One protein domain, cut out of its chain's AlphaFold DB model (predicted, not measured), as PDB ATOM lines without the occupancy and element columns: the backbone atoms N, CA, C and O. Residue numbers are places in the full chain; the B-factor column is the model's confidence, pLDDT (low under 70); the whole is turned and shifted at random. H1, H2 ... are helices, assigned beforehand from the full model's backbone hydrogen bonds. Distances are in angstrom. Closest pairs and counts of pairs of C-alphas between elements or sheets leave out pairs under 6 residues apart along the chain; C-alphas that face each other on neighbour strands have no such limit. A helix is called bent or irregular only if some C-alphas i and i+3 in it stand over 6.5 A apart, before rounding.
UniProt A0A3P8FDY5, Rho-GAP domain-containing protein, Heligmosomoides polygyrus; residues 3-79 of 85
ATOM      1  N   VAL A   3      29.052  -7.441  48.918       90.81
ATOM      2  CA  VAL A   3      28.681  -7.836  47.550       90.81
ATOM      3  C   VAL A   3      27.752  -6.792  46.925       90.81
ATOM      4  O   VAL A   3      27.994  -6.355  45.809       90.81
ATOM      5  N   GLU A   4      26.744  -6.325  47.657       91.06
ATOM      6  CA  GLU A   4      25.727  -5.391  47.147       91.06
ATOM      7  C   GLU A   4      26.302  -4.045  46.676       91.06
ATOM      8  O   GLU A   4      25.766  -3.441  45.753       91.06
ATOM      9  N   THR A   5      27.416  -3.590  47.256       90.56
ATOM     10  CA  THR A   5      28.054  -2.304  46.923       90.56
ATOM     11  C   THR A   5      29.185  -2.445  45.905       90.56
ATOM     12  O   THR A   5      29.405  -1.538  45.107       90.56
ATOM     13  N   ARG A   6      29.905  -3.576  45.904       92.62
ATOM     14  CA  ARG A   6      31.127  -3.770  45.098       92.62
ATOM     15  C   ARG A   6      30.912  -4.621  43.846       92.62
ATOM     16  O   ARG A   6      31.758  -4.611  42.957       92.62
ATOM     17  N   ALA A   7      29.820  -5.385  43.768       90.88
ATOM     18  CA  ALA A   7      29.632  -6.395  42.724       90.88
ATOM     19  C   ALA A   7      28.797  -5.933  41.520       90.88
ATOM     20  O   ALA A   7      28.807  -6.622  40.507       90.88
ATOM     21  N   LEU A   8      28.098  -4.794  41.595       88.81
ATOM     22  CA  LEU A   8      27.129  -4.350  40.574       88.81
ATOM     23  C   LEU A   8      27.676  -4.345  39.134       88.81
ATOM     24  O   LEU A   8      26.945  -4.674  38.205       88.81
ATOM     25  N   PHE A   9      28.961  -4.022  38.953       90.94
ATOM     26  CA  PHE A   9      29.624  -3.961  37.642       90.94
ATOM     27  C   PHE A   9      30.646  -5.083  37.415       90.94
ATOM     28  O   PHE A   9      31.385  -5.068  36.431       90.94
ATOM     29  N   VAL A  10      30.719  -6.057  38.324       95.00
ATOM     30  CA  VAL A  10      31.619  -7.203  38.184       95.00
ATOM     31  C   VAL A  10      30.964  -8.229  37.259       95.00
ATOM     32  O   VAL A  10      29.814  -8.624  37.430       95.00
ATOM     33  N   GLU A  11      31.697  -8.689  36.253       96.25
ATOM     34  CA  GLU A  11      31.166  -9.647  35.288       96.25
ATOM     35  C   GLU A  11      31.013 -11.045  35.912       96.25
ATOM     36  O   GLU A  11      31.954 -11.610  36.470       96.25
ATOM     37  N   GLY A  12      29.838 -11.659  35.761       96.25
ATOM     38  CA  GLY A  12      29.619 -13.043  36.183       96.25
ATOM     39  C   GLY A  12      29.608 -13.234  37.702       96.25
ATOM     40  O   GLY A  12      30.043 -14.278  38.191       96.25
ATOM     41  N   VAL A  13      29.121 -12.251  38.459       96.19
ATOM     42  CA  VAL A  13      28.857 -12.377  39.904       96.19
ATOM     43  C   VAL A  13      27.965 -13.592  40.169       96.19
ATOM     44  O   VAL A  13      27.075 -13.904  39.384       96.19
ATOM     45  N   TYR A  14      28.274 -14.343  41.228       96.38
ATOM     46  CA  TYR A  14      27.709 -15.665  41.546       96.38
ATOM     47  C   TYR A  14      27.939 -16.786  40.509       96.38
ATOM     48  O   TYR A  14      27.857 -17.956  40.894       96.38
ATOM     49  N   ARG A  15      28.335 -16.490  39.262       97.12
ATOM     50  CA  ARG A  15      28.675 -17.480  38.221       97.12
ATOM     51  C   ARG A  15      30.159 -17.862  38.215       97.12
ATOM     52  O   ARG A  15      30.472 -19.047  38.273       97.12
ATOM     53  N   LYS A  16      31.069 -16.887  38.139       97.25
ATOM     54  CA  LYS A  16      32.526 -17.108  38.170       97.25
ATOM     55  C   LYS A  16      32.971 -17.439  39.599       97.25
ATOM     56  O   LYS A  16      32.494 -16.837  40.563       97.25
ATOM     57  N   SER A  17      33.879 -18.403  39.727       95.31
ATOM     58  CA  SER A  17      34.418 -18.848  41.017       95.31
ATOM     59  C   SER A  17      35.621 -18.007  41.441       95.31
ATOM     60  O   SER A  17      36.497 -17.725  40.627       95.31
ATOM     61  N   GLY A  18      35.690 -17.647  42.724       95.06
ATOM     62  CA  GLY A  18      36.895 -17.067  43.324       95.06
ATOM     63  C   GLY A  18      38.040 -18.073  43.495       95.06
ATOM     64  O   GLY A  18      37.837 -19.287  43.442       95.06
ATOM     65  N   SER A  19      39.247 -17.558  43.750       97.25
ATOM     66  CA  SER A  19      40.438 -18.370  44.033       97.25
ATOM     67  C   SER A  19      40.213 -19.303  45.222       97.25
ATOM     68  O   SER A  19      39.937 -18.853  46.333       97.25
ATOM     69  N   LEU A  20      40.390 -20.611  45.015       96.81
ATOM     70  CA  LEU A  20      40.169 -21.619  46.053       96.81
ATOM     71  C   LEU A  20      41.093 -21.427  47.269       96.81
ATOM     72  O   LEU A  20      40.678 -21.647  48.406       96.81
ATOM     73  N   ALA A  21      42.337 -20.992  47.044       98.00
ATOM     74  CA  ALA A  21      43.277 -20.706  48.126       98.00
ATOM     75  C   ALA A  21      42.784 -19.544  49.001       98.00
ATOM     76  O   ALA A  21      42.769 -19.664  50.225       98.00
ATOM     77  N   GLN A  22      42.307 -18.461  48.375       97.62
ATOM     78  CA  GLN A  22      41.740 -17.323  49.100       97.62
ATOM     79  C   GLN A  22      40.430 -17.695  49.797       97.62
ATOM     80  O   GLN A  22      40.256 -17.340  50.955       97.62
ATOM     81  N   VAL A  23      39.549 -18.468  49.154       98.12
ATOM     82  CA  VAL A  23      38.307 -18.965  49.775       98.12
ATOM     83  C   VAL A  23      38.605 -19.716  51.072       98.12
ATOM     84  O   VAL A  23      38.005 -19.408  52.097       98.12
ATOM     85  N   ARG A  24      39.566 -20.650  51.070       97.81
ATOM     86  CA  ARG A  24      39.954 -21.379  52.291       97.81
ATOM     87  C   ARG A  24      40.546 -20.460  53.358       97.81
ATOM     88  O   ARG A  24      40.222 -20.608  54.531       97.81
ATOM     89  N   SER A  25      41.399 -19.521  52.952       97.50
ATOM     90  CA  SER A  25      42.024 -18.571  53.875       97.50
ATOM     91  C   SER A  25      40.987 -17.683  54.562       97.50
ATOM     92  O   SER A  25      40.989 -17.572  55.783       97.50
ATOM     93  N   ILE A  26      40.079 -17.077  53.792       97.31
ATOM     94  CA  ILE A  26      39.054 -16.170  54.320       97.31
ATOM     95  C   ILE A  26      38.001 -16.930  55.128       97.31
ATOM     96  O   ILE A  26      37.588 -16.443  56.174       97.31
ATOM     97  N   ARG A  27      37.626 -18.151  54.719       97.19
ATOM     98  CA  ARG A  27      36.781 -19.026  55.543       97.19
ATOM     99  C   ARG A  27      37.373 -19.212  56.939       97.19
ATOM    100  O   ARG A  27      36.675 -18.991  57.917       97.19
ATOM    101  N   ARG A  28      38.662 -19.560  57.025       96.75
ATOM    102  CA  ARG A  28      39.333 -19.755  58.315       96.75
ATOM    103  C   ARG A  28      39.312 -18.487  59.165       96.75
ATOM    104  O   ARG A  28      39.092 -18.583  60.365       96.75
ATOM    105  N   VAL A  29      39.534 -17.319  58.559       95.94
ATOM    106  CA  VAL A  29      39.428 -16.031  59.266       95.94
ATOM    107  C   VAL A  29      38.031 -15.862  59.860       95.94
ATOM    108  O   VAL A  29      37.924 -15.589  61.046       95.94
ATOM    109  N   ILE A  30      36.977 -16.100  59.076       95.62
ATOM    110  CA  ILE A  30      35.585 -15.986  59.538       95.62
ATOM    111  C   ILE A  30      35.283 -16.982  60.670       95.62
ATOM    112  O   ILE A  30      34.721 -16.598  61.686       95.62
ATOM    113  N   GLU A  31      35.667 -18.250  60.516       95.25
ATOM    114  CA  GLU A  31      35.357 -19.320  61.481       95.25
ATOM    115  C   GLU A  31      36.118 -19.196  62.808       95.25
ATOM    116  O   GLU A  31      35.689 -19.751  63.815       95.25
ATOM    117  N   THR A  32      37.261 -18.506  62.811       96.31
ATOM    118  CA  THR A  32      38.111 -18.333  64.003       96.31
ATOM    119  C   THR A  32      38.011 -16.945  64.628       96.31
ATOM    120  O   THR A  32      38.649 -16.697  65.652       96.31
ATOM    121  N   ALA A  33      37.239 -16.037  64.028       95.69
ATOM    122  CA  ALA A  33      37.091 -14.685  64.535       95.69
ATOM    123  C   ALA A  33      36.336 -14.672  65.878       95.69
ATOM    124  O   ALA A  33      35.360 -15.407  66.037       95.69
ATOM    125  N   PRO A  34      36.765 -13.840  66.846       93.88
ATOM    126  CA  PRO A  34      36.101 -13.729  68.145       93.88
ATOM    127  C   PRO A  34      34.713 -13.077  68.048       93.88
ATOM    128  O   PRO A  34      33.825 -13.413  68.827       93.88
ATOM    129  N   ASP A  35      34.524 -12.169  67.091       94.06
ATOM    130  CA  ASP A  35      33.272 -11.472  66.810       94.06
ATOM    131  C   ASP A  35      33.236 -10.990  65.346       94.06
ATOM    132  O   ASP A  35      34.161 -11.219  64.564       94.06
ATOM    133  N   PHE A  36      32.130 -10.348  64.967       87.31
ATOM    134  CA  PHE A  36      31.914  -9.839  63.613       87.31
ATOM    135  C   PHE A  36      32.835  -8.662  63.258       87.31
ATOM    136  O   PHE A  36      33.280  -8.565  62.113       87.31
ATOM    137  N   ASP A  37      33.148  -7.794  64.221       90.00
ATOM    138  CA  ASP A  37      33.944  -6.582  63.999       90.00
ATOM    139  C   ASP A  37      35.429  -6.912  63.763       90.00
ATOM    140  O   ASP A  37      36.148  -6.159  63.101       90.00
ATOM    141  N   ALA A  38      35.883  -8.081  64.223       90.38
ATOM    142  CA  ALA A  38      37.215  -8.613  63.954       90.38
ATOM    143  C   ALA A  38      37.429  -9.078  62.493       90.38
ATOM    144  O   ALA A  38      38.563  -9.382  62.106       90.38
ATOM    145  N   VAL A  39      36.377  -9.145  61.668       92.75
ATOM    146  CA  VAL A  39      36.448  -9.632  60.282       92.75
ATOM    147  C   VAL A  39      36.364  -8.471  59.286       92.75
ATOM    148  O   VAL A  39      35.291  -7.951  58.993       92.75
ATOM    149  N   CYS A  40      37.496  -8.126  58.665       90.75
ATOM    150  CA  CYS A  40      37.539  -7.167  57.557       90.75
ATOM    151  C   CYS A  40      37.516  -7.881  56.193       90.75
ATOM    152  O   CYS A  40      38.358  -8.737  55.912       90.75
ATOM    153  N   LEU A  41      36.558  -7.519  55.328       93.06
ATOM    154  CA  LEU A  41      36.357  -8.129  54.000       93.06
ATOM    155  C   LEU A  41      36.473  -7.133  52.833       93.06
ATOM    156  O   LEU A  41      36.270  -7.516  51.674       93.06
ATOM    157  N   ASP A  42      36.808  -5.875  53.116       90.81
ATOM    158  CA  ASP A  42      36.759  -4.776  52.142       90.81
ATOM    159  C   ASP A  42      37.738  -4.975  50.975       90.81
ATOM    160  O   ASP A  42      37.411  -4.663  49.829       90.81
ATOM    161  N   ASP A  43      38.871  -5.634  51.222       91.00
ATOM    162  CA  ASP A  43      39.873  -5.961  50.195       91.00
ATOM    163  C   ASP A  43      39.701  -7.365  49.591       91.00
ATOM    164  O   ASP A  43      40.404  -7.761  48.655       91.00
ATOM    165  N   VAL A  44      38.740  -8.152  50.083       95.31
ATOM    166  CA  VAL A  44      38.510  -9.512  49.584       95.31
ATOM    167  C   VAL A  44      37.798  -9.455  48.240       95.31
ATOM    168  O   VAL A  44      36.759  -8.814  48.107       95.31
ATOM    169  N   GLN A  45      38.316 -10.162  47.236       95.56
ATOM    170  CA  GLN A  45      37.717 -10.196  45.901       95.56
ATOM    171  C   GLN A  45      36.251 -10.662  45.928       95.56
ATOM    172  O   GLN A  45      35.905 -11.663  46.558       95.56
ATOM    173  N   VAL A  46      35.391 -10.000  45.150       96.38
ATOM    174  CA  VAL A  46      33.943 -10.283  45.094       96.38
ATOM    175  C   VAL A  46      33.633 -11.742  44.733       96.38
ATOM    176  O   VAL A  46      32.731 -12.353  45.310       96.38
ATOM    177  N   HIS A  47      34.390 -12.351  43.817       97.94
ATOM    178  CA  HIS A  47      34.196 -13.761  43.468       97.94
ATOM    179  C   HIS A  47      34.558 -14.717  44.615       97.94
ATOM    180  O   HIS A  47      33.971 -15.790  44.720       97.94
ATOM    181  N   VAL A  48      35.474 -14.335  45.511       97.94
ATOM    182  CA  VAL A  48      35.773 -15.105  46.732       97.94
ATOM    183  C   VAL A  48      34.603 -15.003  47.708       97.94
ATOM    184  O   VAL A  48      34.129 -16.033  48.189       97.94
ATOM    185  N   LEU A  49      34.074 -13.795  47.927       96.94
ATOM    186  CA  LEU A  49      32.916 -13.566  48.800       96.94
ATOM    187  C   LEU A  49      31.673 -14.324  48.324       96.94
ATOM    188  O   LEU A  49      31.054 -15.055  49.092       96.94
ATOM    189  N   THR A  50      31.334 -14.219  47.040       97.38
ATOM    190  CA  THR A  50      30.179 -14.938  46.477       97.38
ATOM    191  C   THR A  50      30.371 -16.455  46.480       97.38
ATOM    192  O   THR A  50      29.402 -17.189  46.677       97.38
ATOM    193  N   THR A  51      31.601 -16.960  46.320       98.12
ATOM    194  CA  THR A  51      31.889 -18.388  46.528       98.12
ATOM    195  C   THR A  51      31.655 -18.804  47.980       98.12
ATOM    196  O   THR A  51      31.051 -19.853  48.194       98.12
ATOM    197  N   LEU A  52      32.078 -18.002  48.964       97.56
ATOM    198  CA  LEU A  52      31.858 -18.290  50.386       97.56
ATOM    199  C   LEU A  52      30.371 -18.333  50.742       97.56
ATOM    200  O   LEU A  52      29.942 -19.303  51.359       97.56
ATOM    201  N   VAL A  53      29.577 -17.363  50.276       96.75
ATOM    202  CA  VAL A  53      28.115 -17.341  50.486       96.75
ATOM    203  C   VAL A  53      27.464 -18.607  49.926       96.75
ATOM    204  O   VAL A  53      26.724 -19.297  50.625       96.75
ATOM    205  N   LYS A  54      27.788 -18.974  48.678       97.50
ATOM    206  CA  LYS A  54      27.275 -20.207  48.061       97.50
ATOM    207  C   LYS A  54      27.725 -21.466  48.800       97.50
ATOM    208  O   LYS A  54      27.017 -22.466  48.786       97.50
ATOM    209  N   ALA A  55      28.941 -21.466  49.341       97.25
ATOM    210  CA  ALA A  55      29.476 -22.606  50.069       97.25
ATOM    211  C   ALA A  55      28.772 -22.783  51.414       97.25
ATOM    212  O   ALA A  55      28.326 -23.887  51.690       97.25
ATOM    213  N   PHE A  56      28.575 -21.696  52.164       97.00
ATOM    214  CA  PHE A  56      27.811 -21.697  53.409       97.00
ATOM    215  C   PHE A  56      26.422 -22.316  53.215       97.00
ATOM    216  O   PHE A  56      26.115 -23.311  53.855       97.00
ATOM    217  N   LEU A  57      25.635 -21.810  52.256       98.00
ATOM    218  CA  LEU A  57      24.277 -22.313  51.999       98.00
ATOM    219  C   LEU A  57      24.235 -23.792  51.584       98.00
ATOM    220  O   LEU A  57      23.271 -24.488  51.882       98.00
ATOM    221  N   ARG A  58      25.264 -24.275  50.877       97.25
ATOM    222  CA  ARG A  58      25.354 -25.674  50.431       97.25
ATOM    223  C   ARG A  58      25.804 -26.620  51.543       97.25
ATOM    224  O   ARG A  58      25.503 -27.804  51.481       97.25
ATOM    225  N   GLU A  59      26.580 -26.117  52.495       96.88
ATOM    226  CA  GLU A  59      27.183 -26.904  53.575       96.88
ATOM    227  C   GLU A  59      26.330 -26.920  54.848       96.88
ATOM    228  O   GLU A  59      26.698 -27.581  55.817       96.88
ATOM    229  N   MET A  60      25.192 -26.220  54.855       97.56
ATOM    230  CA  MET A  60      24.223 -26.318  55.940       97.56
ATOM    231  C   MET A  60      23.780 -27.784  56.137       97.56
ATOM    232  O   MET A  60      23.565 -28.485  55.146       97.56
ATOM    233  N   PRO A  61      23.608 -28.254  57.392       97.38
ATOM    234  CA  PRO A  61      23.124 -29.612  57.670       97.38
ATOM    235  C   PRO A  61      21.750 -29.898  57.054       97.38
ATOM    236  O   PRO A  61      21.452 -31.028  56.674       97.38
ATOM    237  N   GLU A  62      20.935 -28.852  56.949       96.69
ATOM    238  CA  GLU A  62      19.654 -28.839  56.264       96.69
ATOM    239  C   GLU A  62      19.683 -27.753  55.175       96.69
ATOM    240  O   GLU A  62      20.155 -26.644  55.444       96.69
ATOM    241  N   PRO A  63      19.217 -28.033  53.946       97.06
ATOM    242  CA  PRO A  63      19.156 -27.037  52.886       97.06
ATOM    243  C   PRO A  63      18.272 -25.847  53.274       97.06
ATOM    244  O   PRO A  63      17.289 -25.986  53.995       97.06
ATOM    245  N   LEU A  64      18.588 -24.670  52.721       96.38
ATOM    246  CA  LEU A  64      17.804 -23.448  52.940       96.38
ATOM    247  C   LEU A  64      16.309 -23.642  52.627       96.38
ATOM    248  O   LEU A  64      15.452 -23.118  53.333       96.38
ATOM    249  N   ILE A  65      16.010 -24.390  51.561       95.75
ATOM    250  CA  ILE A  65      14.681 -24.960  51.334       95.75
ATOM    251  C   ILE A  65      14.688 -26.317  52.027       95.75
ATOM    252  O   ILE A  65      15.278 -27.254  51.495       95.75
ATOM    253  N   THR A  66      14.082 -26.378  53.210       96.44
ATOM    254  CA  THR A  66      14.098 -27.548  54.096       96.44
ATOM    255  C   THR A  66      13.593 -28.811  53.409       96.44
ATOM    256  O   THR A  66      12.818 -28.753  52.447       96.44
ATOM    257  N   PHE A  67      13.994 -29.975  53.925       96.25
ATOM    258  CA  PHE A  67      13.578 -31.258  53.348       96.25
ATOM    259  C   PHE A  67      12.054 -31.432  53.379       96.25
ATOM    260  O   PHE A  67      11.468 -31.852  52.384       96.25
ATOM    261  N   ASP A  68      11.415 -31.015  54.474       97.19
ATOM    262  CA  ASP A  68       9.962 -31.109  54.660       97.19
ATOM    263  C   ASP A  68       9.168 -30.260  53.655       97.19
ATOM    264  O   ASP A  68       8.025 -30.579  53.322       97.19
ATOM    265  N   LEU A  69       9.757 -29.163  53.166       96.25
ATOM    266  CA  LEU A  69       9.099 -28.246  52.235       96.25
ATOM    267  C   LEU A  69       9.475 -28.490  50.775       96.25
ATOM    268  O   LEU A  69       8.831 -27.924  49.891       96.25
ATOM    269  N   TYR A  70      10.483 -29.316  50.499       94.56
ATOM    270  CA  TYR A  70      11.042 -29.470  49.159       94.56
ATOM    271  C   TYR A  70       9.984 -29.860  48.112       94.56
ATOM    272  O   TYR A  70       9.838 -29.178  47.094       94.56
ATOM    273  N   GLU A  71       9.168 -30.877  48.404       94.69
ATOM    274  CA  GLU A  71       8.080 -31.314  47.517       94.69
ATOM    275  C   GLU A  71       7.010 -30.234  47.330       94.69
ATOM    276  O   GLU A  71       6.481 -30.054  46.232       94.69
ATOM    277  N   ASN A  72       6.721 -29.448  48.370       95.31
ATOM    278  CA  ASN A  72       5.770 -28.341  48.268       95.31
ATOM    279  C   ASN A  72       6.276 -27.275  47.286       95.31
ATOM    280  O   ASN A  72       5.509 -26.802  46.446       95.31
ATOM    281  N   PHE A  73       7.567 -26.934  47.343       94.38
ATOM    282  CA  PHE A  73       8.176 -25.987  46.406       94.38
ATOM    283  C   PHE A  73       8.197 -26.518  44.966       94.38
ATOM    284  O   PHE A  73       7.892 -25.758  44.044       94.38
ATOM    285  N   LEU A  74       8.492 -27.807  44.756       92.81
ATOM    286  CA  LEU A  74       8.436 -28.419  43.423       92.81
ATOM    287  C   LEU A  74       7.020 -28.394  42.847       92.81
ATOM    288  O   LEU A  74       6.833 -27.953  41.709       92.81
ATOM    289  N   ASN A  75       6.026 -28.786  43.644       93.50
ATOM    290  CA  ASN A  75       4.627 -28.787  43.230       93.50
ATOM    291  C   ASN A  75       4.175 -27.392  42.800       93.50
ATOM    292  O   ASN A  75       3.660 -27.241  41.694       93.50
ATOM    293  N   VAL A  76       4.441 -26.360  43.610       93.44
ATOM    294  CA  VAL A  76       4.100 -24.969  43.266       93.44
ATOM    295  C   VAL A  76       4.823 -24.508  41.997       93.44
ATOM    296  O   VAL A  76       4.211 -23.849  41.160       93.44
ATOM    297  N   SER A  77       6.092 -24.884  41.803       88.88
ATOM    298  CA  SER A  77       6.849 -24.503  40.601       88.88
ATOM    299  C   SER A  77       6.285 -25.094  39.300       88.88
ATOM    300  O   SER A  77       6.425 -24.486  38.238       88.88
ATOM    301  N   GLY A  78       5.632 -26.259  39.381       84.12
ATOM    302  CA  GLY A  78       4.998 -26.938  38.249       84.12
ATOM    303  C   GLY A  78       3.547 -26.520  38.001       84.12
ATOM    304  O   GLY A  78       2.957 -26.922  36.996       84.12
ATOM    305  N   MET A  79       2.948 -25.720  38.889       84.06
ATOM    306  CA  MET A  79       1.590 -25.226  38.693       84.06
ATOM    307  C   MET A  79       1.576 -24.190  37.566       84.06
ATOM    308  O   MET A  79       2.016 -23.053  37.726       84.06
TER     309      MET A  79
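Overview. This is residues 3 to 79 of the 85 residues of the protein "Rho-GAP domain-containing protein" of Heligmosomoides polygyrus (UniProt A0A3P8FDY5). Two helices, H2 and H3, meet near their beginnings and open as a V, with the very short H1 at the corner where H3 begins, and from the far end of H3 an arm reaches away whose residues 58 to 64, 66 to 72 and 74 to 79 stand free, H4 being in this arm. Two long links complete the body, and at the end of H2 residues 32 to 37 also stick out. The printed part has 77 residues with four named helices, in the order H1, H2, H3, H4, and no named strand; the class is all helix. It is loose, with a radius of gyration of the C-alphas of 15.7 A, and its C-alphas span 44 by 32 by 22 A, the arm making the length.

Arrangement. H1, residues 3 to 6, touches H3, residues 46 to 59, which meets it with residues 46 to 50 alone; the closest C-alphas are those of Val 3 and Val 46, 6.3 A apart. H2, residues 20 to 32, touches H3 as well, here with residues 48 to 52 of H3 alone. Their closest C-alphas are those of Val 23 and Val 48, 5.5 A apart. The lines of H2 and H3 stand at a steep tilt of 65 degrees, and the two run the same way. H1 and H2 are apart. H4, residues 67 to 78, touches no helix. In H2 and H3 every O i to N i+4 pair is within hydrogen-bond range; in H4 6 of 8 are, and H1 is too short for such a pair.

Along the chain. The printed part opens with H1, from C-alpha 3 at (28.681, -7.836, 47.550) to C-alpha 6. After residues 7 to 19, H2 runs from Leu 20 to Thr 32, 18.4 A from first to last C-alpha. After residues 33 to 45, H3, the longest helix with 14 residues, begins with C-alpha 46 at (33.943, -10.283, 45.094) and covers 19.8 A. H4 covers 17.9 A and ends with C-alpha 78 at (4.998, -26.938, 38.249). H4 is irregular: C-alphas 68 and 71 are 7.4 A apart.

Size, cuts and confidence. The two C-alphas farthest apart are those of Pro 34 and Met 79, 46.8 A. Without the stretches that stand free, the body has 51 residues and spans 32 by 29 by 20 A. The links from H1 to H2 and from H2 to H3 are long, 13 residues each; that from H3 to H4 is short, with 7. The printed part has no cut. The mean pLDDT of the printed part is 94.9, and no printed residue is under 70.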